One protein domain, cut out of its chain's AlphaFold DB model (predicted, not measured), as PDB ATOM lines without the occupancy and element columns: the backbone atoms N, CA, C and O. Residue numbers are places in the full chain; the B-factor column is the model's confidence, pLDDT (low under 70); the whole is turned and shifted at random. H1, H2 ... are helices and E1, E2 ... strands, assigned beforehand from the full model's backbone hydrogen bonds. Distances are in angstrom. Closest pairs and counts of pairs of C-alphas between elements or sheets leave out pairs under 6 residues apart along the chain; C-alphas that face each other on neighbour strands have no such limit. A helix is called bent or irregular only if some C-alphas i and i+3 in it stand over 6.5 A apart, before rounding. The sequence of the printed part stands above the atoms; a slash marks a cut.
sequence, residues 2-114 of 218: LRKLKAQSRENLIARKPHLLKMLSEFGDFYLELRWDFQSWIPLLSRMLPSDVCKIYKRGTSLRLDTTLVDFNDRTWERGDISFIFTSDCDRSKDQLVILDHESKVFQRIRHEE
ATOM      1  N   LEU A   2     213.244 252.147 351.933       50.97
ATOM      2  CA  LEU A   2     213.523 251.470 350.653       50.97
ATOM      3  C   LEU A   2     212.942 250.054 350.539       50.97
ATOM      4  O   LEU A   2     212.320 249.748 349.532       50.97
ATOM      5  N   ARG A   3     212.980 249.241 351.609       55.81
ATOM      6  CA  ARG A   3     212.282 247.937 351.642       55.81
ATOM      7  C   ARG A   3     210.790 248.045 351.303       55.81
ATOM      8  O   ARG A   3     210.251 247.182 350.622       55.81
ATOM      9  N   LYS A   4     210.123 249.120 351.747       53.84
ATOM     10  CA  LYS A   4     208.715 249.387 351.412       53.84
ATOM     11  C   LYS A   4     208.552 249.858 349.966       53.84
ATOM     12  O   LYS A   4     207.588 249.461 349.335       53.84
ATOM     13  N   LEU A   5     209.482 250.654 349.433       54.31
ATOM     14  CA  LEU A   5     209.456 251.102 348.034       54.31
ATOM     15  C   LEU A   5     209.725 249.953 347.052       54.31
ATOM     16  O   LEU A   5     209.009 249.828 346.063       54.31
ATOM     17  N   LYS A   6     210.687 249.069 347.348       61.09
ATOM     18  CA  LYS A   6     210.907 247.814 346.614       61.09
ATOM     19  C   LYS A   6     209.691 246.903 346.704       61.09
ATOM     20  O   LYS A   6     209.224 246.433 345.674       61.09
ATOM     21  N   ALA A   7     209.140 246.703 347.905       63.25
ATOM     22  CA  ALA A   7     207.910 245.935 348.078       63.25
ATOM     23  C   ALA A   7     206.765 246.529 347.246       63.25
ATOM     24  O   ALA A   7     206.116 245.792 346.522       63.25
ATOM     25  N   GLN A   8     206.600 247.852 347.238       64.12
ATOM     26  CA  GLN A   8     205.588 248.545 346.441       64.12
ATOM     27  C   GLN A   8     205.842 248.430 344.927       64.12
ATOM     28  O   GLN A   8     204.913 248.201 344.159       64.12
ATOM     29  N   SER A   9     207.089 248.571 344.468       63.47
ATOM     30  CA  SER A   9     207.475 248.363 343.063       63.47
ATOM     31  C   SER A   9     207.198 246.921 342.627       63.47
ATOM     32  O   SER A   9     206.600 246.678 341.578       63.47
ATOM     33  N   ARG A  10     207.546 245.961 343.485       66.12
ATOM     34  CA  ARG A  10     207.309 244.534 343.283       66.12
ATOM     35  C   ARG A  10     205.821 244.203 343.282       66.12
ATOM     36  O   ARG A  10     205.377 243.478 342.404       66.12
ATOM     37  N   GLU A  11     205.043 244.759 344.201       72.38
ATOM     38  CA  GLU A  11     203.583 244.638 344.232       72.38
ATOM     39  C   GLU A  11     202.959 245.209 342.956       72.38
ATOM     40  O   GLU A  11     202.116 244.557 342.346       72.38
ATOM     41  N   ASN A  12     203.426 246.370 342.488       71.12
ATOM     42  CA  ASN A  12     202.983 246.952 341.221       71.12
ATOM     43  C   ASN A  12     203.324 246.054 340.022       71.12
ATOM     44  O   ASN A  12     202.493 245.887 339.128       71.12
ATOM     45  N   LEU A  13     204.523 245.466 339.991       71.31
ATOM     46  CA  LEU A  13     204.928 244.516 338.954       71.31
ATOM     47  C   LEU A  13     204.054 243.254 338.998       71.31
ATOM     48  O   LEU A  13     203.531 242.843 337.966       71.31
ATOM     49  N   ILE A  14     203.838 242.680 340.185       74.25
ATOM     50  CA  ILE A  14     202.985 241.503 340.405       74.25
ATOM     51  C   ILE A  14     201.542 241.796 339.981       74.25
ATOM     52  O   ILE A  14     200.926 240.964 339.321       74.25
ATOM     53  N   ALA A  15     201.015 242.980 340.293       76.88
ATOM     54  CA  ALA A  15     199.669 243.390 339.906       76.88
ATOM     55  C   ALA A  15     199.526 243.582 338.385       76.88
ATOM     56  O   ALA A  15     198.484 243.259 337.815       76.88
ATOM     57  N   ARG A  16     200.567 244.085 337.708       78.00
ATOM     58  CA  ARG A  16     200.569 244.308 336.248       78.00
ATOM     59  C   ARG A  16     200.878 243.050 335.444       78.00
ATOM     60  O   ARG A  16     200.424 242.929 334.309       78.00
ATOM     61  N   LYS A  17     201.629 242.112 336.015       82.06
ATOM     62  CA  LYS A  17     202.089 240.889 335.351       82.06
ATOM     63  C   LYS A  17     200.961 240.090 334.675       82.06
ATOM     64  O   LYS A  17     201.136 239.768 333.503       82.06
ATOM     65  N   PRO A  18     199.800 239.809 335.305       84.94
ATOM     66  CA  PRO A  18     198.707 239.091 334.645       84.94
ATOM     67  C   PRO A  18     198.217 239.783 333.373       84.94
ATOM     68  O   PRO A  18     197.938 239.124 332.375       84.94
ATOM     69  N   HIS A  19     198.143 241.115 333.396       85.56
ATOM     70  CA  HIS A  19     197.748 241.897 332.232       85.56
ATOM     71  C   HIS A  19     198.802 241.825 331.120       85.56
ATOM     72  O   HIS A  19     198.446 241.605 329.967       85.56
ATOM     73  N   LEU A  20     200.092 241.930 331.462       84.31
ATOM     74  CA  LEU A  20     201.188 241.788 330.496       84.31
ATOM     75  C   LEU A  20     201.218 240.393 329.857       84.31
ATOM     76  O   LEU A  20     201.335 240.287 328.641       84.31
ATOM     77  N   LEU A  21     201.061 239.331 330.653       86.06
ATOM     78  CA  LEU A  21     201.005 237.955 330.149       86.06
ATOM     79  C   LEU A  21     199.794 237.733 329.241       86.06
ATOM     80  O   LEU A  21     199.926 237.104 328.194       86.06
ATOM     81  N   LYS A  22     198.634 238.294 329.606       87.81
ATOM     82  CA  LYS A  22     197.446 238.273 328.752       87.81
ATOM     83  C   LYS A  22     197.723 238.960 327.414       87.81
ATOM     84  O   LYS A  22     197.490 238.345 326.380       87.81
ATOM     85  N   MET A  23     198.296 240.166 327.421       87.12
ATOM     86  CA  MET A  23     198.672 240.841 326.175       87.12
ATOM     87  C   MET A  23     199.640 239.989 325.349       87.12
ATOM     88  O   MET A  23     199.382 239.757 324.175       87.12
ATOM     89  N   LEU A  24     200.707 239.451 325.951       87.12
ATOM     90  CA  LEU A  24     201.654 238.575 325.249       87.12
ATOM     91  C   LEU A  24     200.963 237.356 324.619       87.12
ATOM     92  O   LEU A  24     201.309 236.982 323.503       87.12
ATOM     93  N   SER A  25     199.972 236.767 325.297       87.50
ATOM     94  CA  SER A  25     199.196 235.647 324.753       87.50
ATOM     95  C   SER A  25     198.259 236.042 323.606       87.50
ATOM     96  O   SER A  25     198.034 235.233 322.713       87.50
ATOM     97  N   GLU A  26     197.726 237.267 323.623       90.31
ATOM     98  CA  GLU A  26     196.815 237.785 322.592       90.31
ATOM     99  C   GLU A  26     197.561 238.248 321.335       90.31
ATOM    100  O   GLU A  26     197.037 238.136 320.228       90.31
ATOM    101  N   PHE A  27     198.789 238.752 321.485       89.31
ATOM    102  CA  PHE A  27     199.642 239.066 320.343       89.31
ATOM    103  C   PHE A  27     199.995 237.792 319.568       89.31
ATOM    104  O   PHE A  27     200.240 236.740 320.156       89.31
ATOM    105  N   GLY A  28     200.097 237.890 318.242       91.06
ATOM    106  CA  GLY A  28     200.658 236.818 317.417       91.06
ATOM    107  C   GLY A  28     202.131 236.558 317.740       91.06
ATOM    108  O   GLY A  28     202.774 237.342 318.443       91.06
ATOM    109  N   ASP A  29     202.667 235.442 317.261       94.00
ATOM    110  CA  ASP A  29     204.109 235.191 317.302       94.00
ATOM    111  C   ASP A  29     204.809 236.106 316.298       94.00
ATOM    112  O   ASP A  29     204.299 236.327 315.197       94.00
ATOM    113  N   PHE A  30     205.953 236.673 316.678       93.06
ATOM    114  CA  PHE A  30     206.651 237.624 315.819       93.06
ATOM    115  C   PHE A  30     208.162 237.614 316.022       93.06
ATOM    116  O   PHE A  30     208.691 237.205 317.059       93.06
ATOM    117  N   TYR A  31     208.827 238.131 314.996       93.31
ATOM    118  CA  TYR A  31     210.225 238.508 314.999       93.31
ATOM    119  C   TYR A  31     210.329 240.012 314.739       93.31
ATOM    120  O   TYR A  31     209.629 240.532 313.870       93.31
ATOM    121  N   LEU A  32     211.174 240.704 315.498       92.50
ATOM    122  CA  LEU A  32     211.404 242.139 315.375       92.50
ATOM    123  C   LEU A  32     212.897 242.446 315.500       92.50
ATOM    124  O   LEU A  32     213.520 242.087 316.494       92.50
ATOM    125  N   GLU A  33     213.447 243.173 314.530       92.94
ATOM    126  CA  GLU A  33     214.769 243.795 314.638       92.94
ATOM    127  C   GLU A  33     214.614 245.281 314.964       92.94
ATOM    128  O   GLU A  33     214.020 246.039 314.198       92.94
ATOM    129  N   LEU A  34     215.152 245.701 316.106       90.38
ATOM    130  CA  LEU A  34     215.165 247.086 316.558       90.38
ATOM    131  C   LEU A  34     216.592 247.620 316.494       90.38
ATOM    132  O   LEU A  34     217.411 247.343 317.368       90.38
ATOM    133  N   ARG A  35     216.873 248.434 315.479       89.38
ATOM    134  CA  ARG A  35     218.098 249.231 315.427       89.38
ATOM    135  C   ARG A  35     217.887 250.533 316.186       89.38
ATOM    136  O   ARG A  35     216.938 251.259 315.896       89.38
ATOM    137  N   TRP A  36     218.785 250.836 317.110       85.31
ATOM    138  CA  TRP A  36     218.835 252.124 317.786       85.31
ATOM    139  C   TRP A  36     220.259 252.675 317.787       85.31
ATOM    140  O   TRP A  36     221.233 251.933 317.898       85.31
ATOM    141  N   ASP A  37     220.369 253.993 317.675       85.06
ATOM    142  CA  ASP A  37     221.616 254.738 317.767       85.06
ATOM    143  C   ASP A  37     221.360 256.085 318.444       85.06
ATOM    144  O   ASP A  37     220.341 256.739 318.213       85.06
ATOM    145  N   PHE A  38     222.275 256.493 319.321       77.19
ATOM    146  CA  PHE A  38     222.258 257.837 319.884       77.19
ATOM    147  C   PHE A  38     223.072 258.779 318.998       77.19
ATOM    148  O   PHE A  38     224.183 258.466 318.574       77.19
ATOM    149  N   GLN A  39     222.539 259.976 318.773       73.88
ATOM    150  CA  GLN A  39     223.188 261.015 317.977       73.88
ATOM    151  C   GLN A  39     223.383 262.281 318.814       73.88
ATOM    152  O   GLN A  39     222.547 262.621 319.652       73.88
ATOM    153  N   SER A  40     224.488 262.993 318.579       74.06
ATOM    154  CA  SER A  40     224.769 264.287 319.203       74.06
ATOM    155  C   SER A  40     224.885 265.387 318.155       74.06
ATOM    156  O   SER A  40     225.376 265.171 317.048       74.06
ATOM    157  N   TRP A  41     224.473 266.594 318.541       76.31
ATOM    158  CA  TRP A  41     224.704 267.822 317.779       76.31
ATOM    159  C   TRP A  41     226.185 268.240 317.782       76.31
ATOM    160  O   TRP A  41     226.600 269.039 316.944       76.31
ATOM    161  N   ILE A  42     226.982 267.711 318.720       72.81
ATOM    162  CA  ILE A  42     228.423 267.952 318.802       72.81
ATOM    163  C   ILE A  42     229.124 267.115 317.717       72.81
ATOM    164  O   ILE A  42     228.983 265.888 317.721       72.81
ATOM    165  N   PRO A  43     229.910 267.738 316.816       73.25
ATOM    166  CA  PRO A  43     230.624 267.022 315.764       73.25
ATOM    167  C   PRO A  43     231.485 265.877 316.310       73.25
ATOM    168  O   PRO A  43     232.114 266.014 317.356       73.25
ATOM    169  N   LEU A  44     231.532 264.759 315.575       70.19
ATOM    170  CA  LEU A  44     232.303 263.537 315.879       70.19
ATOM    171  C   LEU A  44     231.859 262.747 317.123       70.19
ATOM    172  O   LEU A  44     232.211 261.570 317.231       70.19
ATOM    173  N   LEU A  45     231.049 263.330 318.013       70.38
ATOM    174  CA  LEU A  45     230.618 262.666 319.242       70.38
ATOM    175  C   LEU A  45     229.644 261.513 318.966       70.38
ATOM    176  O   LEU A  45     229.700 260.498 319.649       70.38
ATOM    177  N   SER A  46     228.836 261.603 317.902       69.44
ATOM    178  CA  SER A  46     227.901 260.538 317.501       69.44
ATOM    179  C   SER A  46     228.574 259.187 317.242       69.44
ATOM    180  O   SER A  46     227.953 258.155 317.448       69.44
ATOM    181  N   ARG A  47     229.855 259.162 316.840       68.19
ATOM    182  CA  ARG A  47     230.595 257.903 316.619       68.19
ATOM    183  C   ARG A  47     230.959 257.192 317.927       68.19
ATOM    184  O   ARG A  47     231.269 256.007 317.907       68.19
ATOM    185  N   MET A  48     230.974 257.923 319.039       67.44
ATOM    186  CA  MET A  48     231.324 257.407 320.365       67.44
ATOM    187  C   MET A  48     230.087 257.136 321.221       67.44
ATOM    188  O   MET A  48     230.218 256.652 322.338       67.44
ATOM    189  N   LEU A  49     228.894 257.424 320.702       75.12
ATOM    190  CA  LEU A  49     227.635 257.140 321.369       75.12
ATOM    191  C   LEU A  49     227.184 255.698 321.105       75.12
ATOM    192  O   LEU A  49     227.551 255.110 320.082       75.12
ATOM    193  N   PRO A  50     226.406 255.107 322.025       77.75
ATOM    194  CA  PRO A  50     226.043 253.712 321.909       77.75
ATOM    195  C   PRO A  50     225.045 253.514 320.770       77.75
ATOM    196  O   PRO A  50     224.230 254.383 320.444       77.75
ATOM    197  N   SER A  51     225.118 252.339 320.165       84.06
ATOM    198  CA  SER A  51     224.170 251.872 319.162       84.06
ATOM    199  C   SER A  51     224.105 250.358 319.200       84.06
ATOM    200  O   SER A  51     225.122 249.693 319.429       84.06
ATOM    201  N   ASP A  52     222.932 249.802 318.940       88.69
ATOM    202  CA  ASP A  52     222.759 248.360 318.863       88.69
ATOM    203  C   ASP A  52     221.631 247.967 317.903       88.69
ATOM    204  O   ASP A  52     220.777 248.773 317.525       88.69
ATOM    205  N   VAL A  53     221.652 246.702 317.489       90.75
ATOM    206  CA  VAL A  53     220.567 246.046 316.765       90.75
ATOM    207  C   VAL A  53     220.044 244.926 317.648       90.75
ATOM    208  O   VAL A  53     220.581 243.820 317.666       90.75
ATOM    209  N   CYS A  54     218.974 245.221 318.373       94.19
ATOM    210  CA  CYS A  54     218.309 244.259 319.230       94.19
ATOM    211  C   CYS A  54     217.408 243.344 318.397       94.19
ATOM    212  O   CYS A  54     216.600 243.827 317.602       94.19
ATOM    213  N   LYS A  55     217.484 242.033 318.617       95.81
ATOM    214  CA  LYS A  55     216.588 241.061 317.976       95.81
ATOM    215  C   LYS A  55     215.612 240.518 318.999       95.81
ATOM    216  O   LYS A  55     216.014 239.992 320.030       95.81
ATOM    217  N   ILE A  56     214.325 240.649 318.720       96.38
ATOM    218  CA  ILE A  56     213.251 240.249 319.619       96.38
ATOM    219  C   ILE A  56     212.470 239.119 318.962       96.38
ATOM    220  O   ILE A  56     211.900 239.275 317.883       96.38
ATOM    221  N   TYR A  57     212.421 237.987 319.650       96.00
ATOM    222  CA  TYR A  57     211.667 236.807 319.259       96.00
ATOM    223  C   TYR A  57     210.572 236.581 320.287       96.00
ATOM    224  O   TYR A  57     210.846 236.426 321.479       96.00
ATOM    225  N   LYS A  58     209.327 236.529 319.832       94.19
ATOM    226  CA  LYS A  58     208.180 236.276 320.693       94.19
ATOM    227  C   LYS A  58     207.452 235.038 320.198       94.19
ATOM    228  O   LYS A  58     207.049 234.979 319.037       94.19
ATOM    229  N   ARG A  59     207.238 234.079 321.103       92.31
ATOM    230  CA  ARG A  59     206.442 232.871 320.851       92.31
ATOM    231  C   ARG A  59     205.541 232.559 322.042       92.31
ATOM    232  O   ARG A  59     206.038 232.331 323.144       92.31
ATOM    233  N   GLY A  60     204.227 232.533 321.832       90.25
ATOM    234  CA  GLY A  60     203.248 232.417 322.913       90.25
ATOM    235  C   GLY A  60     203.485 233.498 323.971       90.25
ATOM    236  O   GLY A  60     203.532 234.682 323.653       90.25
ATOM    237  N   THR A  61     203.698 233.094 325.220       89.25
ATOM    238  CA  THR A  61     204.030 233.987 326.344       89.25
ATOM    239  C   THR A  61     205.525 233.999 326.696       89.25
ATOM    240  O   THR A  61     205.908 234.439 327.784       89.25
ATOM    241  N   SER A  62     206.372 233.502 325.790       91.06
ATOM    242  CA  SER A  62     207.832 233.526 325.911       91.06
ATOM    243  C   SER A  62     208.434 234.608 325.019       91.06
ATOM    244  O   SER A  62     207.970 234.844 323.899       91.06
ATOM    245  N   LEU A  63     209.486 235.249 325.519       93.62
ATOM    246  CA  LEU A  63     210.198 236.337 324.862       93.62
ATOM    247  C   LEU A  63     211.701 236.072 324.932       93.62
ATOM    248  O   LEU A  63     212.221 235.718 325.987       93.62
ATOM    249  N   ARG A  64     212.404 236.286 323.826       95.62
ATOM    250  CA  ARG A  64     213.863 236.330 323.774       95.62
ATOM    251  C   ARG A  64     214.297 237.660 323.174       95.62
ATOM    252  O   ARG A  64     213.770 238.054 322.137       95.62
ATOM    253  N   LEU A  65     215.236 238.327 323.828       96.31
ATOM    254  CA  LEU A  65     215.892 239.542 323.364       96.31
ATOM    255  C   LEU A  65     217.384 239.253 323.225       96.31
ATOM    256  O   LEU A  65     218.026 238.946 324.224       96.31
ATOM    257  N   ASP A  66     217.914 239.396 322.020       96.00
ATOM    258  CA  ASP A  66     219.350 239.339 321.759       96.00
ATOM    259  C   ASP A  66     219.884 240.762 321.593       96.00
ATOM    260  O   ASP A  66     219.280 241.573 320.883       96.00
ATOM    261  N   THR A  67     220.999 241.059 322.255       93.25
ATOM    262  CA  THR A  67     221.687 242.356 322.234       93.25
ATOM    263  C   THR A  67     223.180 242.127 322.059       93.25
ATOM    264  O   THR A  67     223.717 241.126 322.538       93.25
ATOM    265  N   THR A  68     223.844 243.048 321.360       89.50
ATOM    266  CA  THR A  68     225.305 242.998 321.234       89.50
ATOM    267  C   THR A  68     226.006 243.916 322.209       89.50
ATOM    268  O   THR A  68     227.214 243.817 322.346       89.50
ATOM    269  N   LEU A  69     225.291 244.825 322.871       84.12
ATOM    270  CA  LEU A  69     225.895 245.772 323.796       84.12
ATOM    271  C   LEU A  69     226.006 245.141 325.188       84.12
ATOM    272  O   LEU A  69     224.989 244.941 325.850       84.12
ATOM    273  N   VAL A  70     227.232 244.826 325.610       77.88
ATOM    274  CA  VAL A  70     227.505 244.147 326.888       77.88
ATOM    275  C   VAL A  70     227.780 245.164 327.980       77.88
ATOM    276  O   VAL A  70     227.068 245.200 328.981       77.88
ATOM    277  N   ASP A  71     228.788 246.008 327.768       67.31
ATOM    278  CA  ASP A  71     229.234 246.979 328.761       67.31
ATOM    279  C   ASP A  71     229.923 248.183 328.097       67.31
ATOM    280  O   ASP A  71     230.078 248.272 326.872       67.31
ATOM    281  N   PHE A  72     230.322 249.148 328.913       64.62
ATOM    282  CA  PHE A  72     231.122 250.289 328.524       64.62
ATOM    283  C   PHE A  72     232.382 250.359 329.379       64.62
ATOM    284  O   PHE A  72     232.372 250.907 330.482       64.62
ATOM    285  N   ASN A  73     233.480 249.854 328.827       59.03
ATOM    286  CA  ASN A  73     234.765 249.799 329.503       59.03
ATOM    287  C   ASN A  73     235.807 250.640 328.751       59.03
ATOM    288  O   ASN A  73     235.827 250.674 327.519       59.03
ATOM    289  N   ASP A  74     236.650 251.369 329.483       57.22
ATOM    290  CA  ASP A  74     237.796 252.116 328.941       57.22
ATOM    291  C   ASP A  74     237.530 252.967 327.684       57.22
ATOM    292  O   ASP A  74     238.364 253.077 326.785       57.22
ATOM    293  N   ARG A  75     236.382 253.658 327.635       56.69
ATOM    294  CA  ARG A  75     235.972 254.529 326.508       56.69
ATOM    295  C   ARG A  75     235.523 253.790 325.244       56.69
ATOM    296  O   ARG A  75     235.266 254.430 324.220       56.69
ATOM    297  N   THR A  76     235.398 252.470 325.307       63.22
ATOM    298  CA  THR A  76     234.943 251.620 324.209       63.22
ATOM    299  C   THR A  76     233.686 250.856 324.597       63.22
ATOM    300  O   THR A  76     233.566 250.334 325.699       63.22
ATOM    301  N   TRP A  77     232.719 250.804 323.681       73.62
ATOM    302  CA  TRP A  77     231.557 249.935 323.842       73.62
ATOM    303  C   TRP A  77     232.016 248.492 323.694       73.62
ATOM    304  O   TRP A  77     232.467 248.103 322.612       73.62
ATOM    305  N   GLU A  78     231.904 247.721 324.767       78.75
ATOM    306  CA  GLU A  78     232.137 246.292 324.713       78.75
ATOM    307  C   GLU A  78     230.947 245.648 324.014       78.75
ATOM    308  O   GLU A  78     229.782 245.824 324.398       78.75
ATOM    309  N   ARG A  79     231.258 244.942 322.927       85.31
ATOM    310  CA  ARG A  79     230.276 244.157 322.201       85.31
ATOM    311  C   ARG A  79     230.483 242.682 322.475       85.31
ATOM    312  O   ARG A  79     231.622 242.237 322.527       85.31
ATOM    313  N   GLY A  80     229.380 241.964 322.581       87.12
ATOM    314  CA  GLY A  80     229.347 240.517 322.728       87.12
ATOM    315  C   GLY A  80     228.050 239.948 322.171       87.12
ATOM    316  O   GLY A  80     227.407 240.568 321.319       87.12
ATOM    317  N   ASP A  81     227.661 238.773 322.653       92.50
ATOM    318  CA  ASP A  81     226.445 238.077 322.237       92.50
ATOM    319  C   ASP A  81     225.672 237.625 323.478       92.50
ATOM    320  O   ASP A  81     225.974 236.592 324.086       92.50
ATOM    321  N   ILE A  82     224.698 238.449 323.880       94.44
ATOM    322  CA  ILE A  82     223.904 238.245 325.093       94.44
ATOM    323  C   ILE A  82     222.440 238.032 324.726       94.44
ATOM    324  O   ILE A  82     221.833 238.838 324.015       94.44
ATOM    325  N   SER A  83     221.836 236.983 325.288       95.25
ATOM    326  CA  SER A  83     220.397 236.731 325.173       95.25
ATOM    327  C   SER A  83     219.699 236.816 326.523       95.25
ATOM    328  O   SER A  83     220.001 236.060 327.446       95.25
ATOM    329  N   PHE A  84     218.666 237.645 326.604       94.19
ATOM    330  CA  PHE A  84     217.685 237.632 327.683       94.19
ATOM    331  C   PHE A  84     216.511 236.751 327.275       94.19
ATOM    332  O   PHE A  84     215.815 237.044 326.304       94.19
ATOM    333  N   ILE A  85     216.263 235.677 328.017       93.00
ATOM    334  CA  ILE A  85     215.167 234.741 327.769       93.00
ATOM    335  C   ILE A  85     214.187 234.809 328.930       93.00
ATOM    336  O   ILE A  85     214.502 234.424 330.055       93.00
ATOM    337  N   PHE A  86     212.978 235.264 328.632       91.06
ATOM    338  CA  PHE A  86     211.841 235.218 329.529       91.06
ATOM    339  C   PHE A  86     210.886 234.102 329.106       91.06
ATOM    340  O   PHE A  86     210.369 234.091 327.988       91.06
ATOM    341  N   THR A  87     210.602 233.192 330.029       87.00
ATOM    342  CA  THR A  87     209.598 232.142 329.853       87.00
ATOM    343  C   THR A  87     208.594 232.202 330.989       87.00
ATOM    344  O   THR A  87     208.974 232.176 332.164       87.00
ATOM    345  N   SER A  88     207.312 232.242 330.635       79.88
ATOM    346  CA  SER A  88     206.219 232.039 331.583       79.88
ATOM    347  C   SER A  88     205.625 230.651 331.368       79.88
ATOM    348  O   SER A  88     205.268 230.286 330.249       79.88
ATOM    349  N   ASP A  89     205.580 229.861 332.437       68.50
ATOM    350  CA  ASP A  89     205.032 228.507 332.409       68.50
ATOM    351  C   ASP A  89     203.499 228.536 332.528       68.50
ATOM    352  O   ASP A  89     202.933 229.301 333.320       68.50
ATOM    353  N   CYS A  90     202.828 227.674 331.764       54.06
ATOM    354  CA  CYS A  90     201.385 227.449 331.811       54.06
ATOM    355  C   CYS A  90     200.931 226.995 333.209       54.06
ATOM    356  O   CYS A  90     199.831 227.344 333.643       54.06
ATOM    357  N   ASP A  91     201.799 226.280 333.933       57.19
ATOM    358  CA  ASP A  91     201.504 225.681 335.240       57.19
ATOM    359  C   ASP A  91     201.770 226.617 336.439       57.19
ATOM    360  O   ASP A  91     201.777 226.202 337.598       57.19
ATOM    361  N   ARG A  92     201.967 227.922 336.178       53.12
ATOM    362  CA  ARG A  92     202.074 229.012 337.178       53.12
ATOM    363  C   ARG A  92     203.172 228.847 338.240       53.12
ATOM    364  O   ARG A  92     203.191 229.613 339.205       53.12
ATOM    365  N   SER A  93     204.091 227.895 338.088       56.03
ATOM    366  CA  SER A  93     204.968 227.499 339.196       56.03
ATOM    367  C   SER A  93     206.238 228.346 339.348       56.03
ATOM    368  O   SER A  93     206.732 228.430 340.472       56.03
ATOM    369  N   LYS A  94     206.728 229.025 338.294       65.06
ATOM    370  CA  LYS A  94     207.729 230.121 338.341       65.06
ATOM    371  C   LYS A  94     207.929 230.749 336.955       65.06
ATOM    372  O   LYS A  94     208.238 230.041 336.002       65.06
ATOM    373  N   ASP A  95     207.848 232.075 336.863       71.81
ATOM    374  CA  ASP A  95     208.440 232.794 335.728       71.81
ATOM    375  C   ASP A  95     209.958 232.680 335.824       71.81
ATOM    376  O   ASP A  95     210.514 232.726 336.926       71.81
ATOM    377  N   GLN A  96     210.629 232.564 334.685       79.81
ATOM    378  CA  GLN A  96     212.083 232.516 334.644       79.81
ATOM    379  C   GLN A  96     212.603 233.572 333.681       79.81
ATOM    380  O   GLN A  96     212.167 233.641 332.532       79.81
ATOM    381  N   LEU A  97     213.539 234.380 334.175       87.25
ATOM    382  CA  LEU A  97     214.390 235.233 333.364       87.25
ATOM    383  C   LEU A  97     215.804 234.657 333.416       87.25
ATOM    384  O   LEU A  97     216.400 234.525 334.490       87.25
ATOM    385  N   VAL A  98     216.304 234.269 332.252       89.81
ATOM    386  CA  VAL A  98     217.637 233.706 332.059       89.81
ATOM    387  C   VAL A  98     218.435 234.666 331.196       89.81
ATOM    388  O   VAL A  98     217.954 235.092 330.151       89.81
ATOM    389  N   ILE A  99     219.643 234.994 331.632       92.31
ATOM    390  CA  ILE A  99     220.626 235.733 330.845       92.31
ATOM    391  C   ILE A  99     221.642 234.709 330.347       92.31
ATOM    392  O   ILE A  99     222.174 233.935 331.147       92.31
ATOM    393  N   LEU A 100     221.861 234.664 329.040       93.00
ATOM    394  CA  LEU A 100     222.878 233.842 328.394       93.00
ATOM    395  C   LEU A 100     223.983 234.747 327.878       93.00
ATOM    396  O   LEU A 100     223.683 235.710 327.180       93.00
ATOM    397  N   ASP A 101     225.223 234.382 328.165       92.31
ATOM    398  CA  ASP A 101     226.395 234.910 327.480       92.31
ATOM    399  C   ASP A 101     226.956 233.791 326.599       92.31
ATOM    400  O   ASP A 101     227.429 232.756 327.086       92.31
ATOM    401  N   HIS A 102     226.823 233.967 325.283       92.88
ATOM    402  CA  HIS A 102     227.214 232.951 324.306       92.88
ATOM    403  C   HIS A 102     228.729 232.877 324.117       92.88
ATOM    404  O   HIS A 102     229.237 231.808 323.763       92.88
ATOM    405  N   GLU A 103     229.457 233.962 324.383       90.44
ATOM    406  CA  GLU A 103     230.913 234.007 324.238       90.44
ATOM    407  C   GLU A 103     231.594 233.261 325.382       90.44
ATOM    408  O   GLU A 103     232.392 232.345 325.147       90.44
ATOM    409  N   SER A 104     231.224 233.582 326.625       89.81
ATOM    410  CA  SER A 104     231.748 232.881 327.803       89.81
ATOM    411  C   SER A 104     231.074 231.525 328.044       89.81
ATOM    412  O   SER A 104     231.574 230.709 328.823       89.81
ATOM    413  N   LYS A 105     229.977 231.237 327.326       93.19
ATOM    414  CA  LYS A 105     229.176 230.003 327.422       93.19
ATOM    415  C   LYS A 105     228.627 229.768 328.827       93.19
ATOM    416  O   LYS A 105     228.522 228.623 329.279       93.19
ATOM    417  N   VAL A 106     228.263 230.844 329.514       92.06
ATOM    418  CA  VAL A 106     227.648 230.792 330.840       92.06
ATOM    419  C   VAL A 106     226.208 231.282 330.783       92.06
ATOM    420  O   VAL A 106     225.766 231.934 329.836       92.06
ATOM    421  N   PHE A 107     225.446 230.947 331.819       91.75
ATOM    422  CA  PHE A 107     224.106 231.480 331.994       91.75
ATOM    423  C   PHE A 107     223.856 231.849 333.447       91.75
ATOM    424  O   PHE A 107     224.314 231.172 334.371       91.75
ATOM    425  N   GLN A 108     223.039 232.875 333.643       87.56
ATOM    426  CA  GLN A 108     222.551 233.289 334.945       87.56
ATOM    427  C   GLN A 108     221.029 233.207 334.964       87.56
ATOM    428  O   GLN A 108     220.345 233.670 334.054       87.56
ATOM    429  N   ARG A 109     220.476 232.609 336.019       84.25
ATOM    430  CA  ARG A 109     219.032 232.649 336.282       84.25
ATOM    431  C   ARG A 109     218.775 233.719 337.321       84.25
ATOM    432  O   ARG A 109     219.288 233.599 338.432       84.25
ATOM    433  N   ILE A 110     217.959 234.712 336.988       77.62
ATOM    434  CA  ILE A 110     217.559 235.719 337.969       77.62
ATOM    435  C   ILE A 110     216.610 235.048 338.963       77.62
ATOM    436  O   ILE A 110     215.509 234.620 338.611       77.62
ATOM    437  N   ARG A 111     217.074 234.898 340.206       68.38
ATOM    438  CA  ARG A 111     216.289 234.381 341.333       68.38
ATOM    439  C   ARG A 111     215.806 235.547 342.188       68.38
ATOM    440  O   ARG A 111     216.411 236.607 342.210       68.38
ATOM    441  N   HIS A 112     214.696 235.338 342.890       60.78
ATOM    442  CA  HIS A 112     214.064 236.350 343.743       60.78
ATOM    443  C   HIS A 112     214.553 236.342 345.202       60.78
ATOM    444  O   HIS A 112     213.918 236.973 346.046       60.78
ATOM    445  N   GLU A 113     215.617 235.607 345.519       58.31
ATOM    446  CA  GLU A 113     216.202 235.576 346.862       58.31
ATOM    447  C   GLU A 113     217.390 236.540 346.890       58.31
ATOM    448  O   GLU A 113     218.464 236.193 346.417       58.31
ATOM    449  N   GLU A 114     217.153 237.758 347.383       61.22
ATOM    450  CA  GLU A 114     218.203 238.733 347.708       61.22
ATOM    451  C   GLU A 114     218.752 238.408 349.106       61.22
ATOM    452  O   GLU A 114     217.973 238.178 350.041       61.22
TER     453      GLU A 114
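This is residues 2 to 114 of the 218 residues of an uncharacterized protein of Gongylonema pulchrum (UniProt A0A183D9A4). A single, twisted wall of six antiparallel strands has a long bent helix, H1, at one end of its strands; the free residues 2 to 19 of H1 stick out as an arm, and its residues 21 to 25 only graze the sheet. The small helix H2 lies at the other end, in the turn between E1 and E2. The printed part has 113 residues, with two named helices and six named strands in the order H1 E1 H2 E2 E3 E4 E5 E6; the sheet's order is E1 - E2 - E3 - E4 - E5 - E6, and the class is mixed, helices and strands. The whole is loose, with a radius of gyration of the C-alphas of 17.4 A, and spans 51 by 38 by 33 A.

H1, residues 2 to 26, was assigned as one helix by its hydrogen bonds but is bent: C-alphas 15 and 18 are 6.9 A apart. Its arms, H1a (residues 2 to 15) and H1b (residues 18 to 26), stand at a steep tilt of 36 degrees, only just steep. In both arms every O i to N i+4 pair is within hydrogen-bond range. E1 (residues 30 to 37) is an edge strand, antiparallel to E2 (residues 51 to 59), with N 32 and O 56 at 2.9 A. H2, residues 45 to 48, is only just not on the sheet, with 4 pairs of C-alphas within 10 A; it is too short for an O i to N i+4 pair. From E2 the chain makes a meander, each strand the antiparallel neighbour of the one before: E2, E3 (residues 62 to 73), E4 (residues 76 to 87), E5 (residues 96 to 101) and the edge strand E6 (residues 106 to 109). Each successive two form a hairpin: N 57 and O 64 are 2.8 A apart, N 65 and O 84 2.8 A, N 85 and O 98 2.8 A, and N 99 and O 108 2.8 A. E4 bends by 55 degrees at residue 80. H1a is not on the sheet, while H1b only grazes it.

H1a begins at C-alpha 2 (213.523, 251.470, 350.653) and is 19.3 A long; H1b is 12.3 A. E1 measures 22.8 A, E2 26.0 A, E3 31.7 A, E4 32.5 A and E5 16.2 A. E3 begins at C-alpha 62 (207.832, 233.526, 325.911), and E6 ends at C-alpha 109 (219.032, 232.649, 336.282).

The two C-alphas farthest apart, those of Pro 43 and Asp 91, are 54.2 A apart. The printed part has no cut and no long link. The mean pLDDT of the printed part is 80.0, and it is under 70 in residues 2 to 10, 46 to 48, 71 to 76, 89 to 94 and 111 to 114.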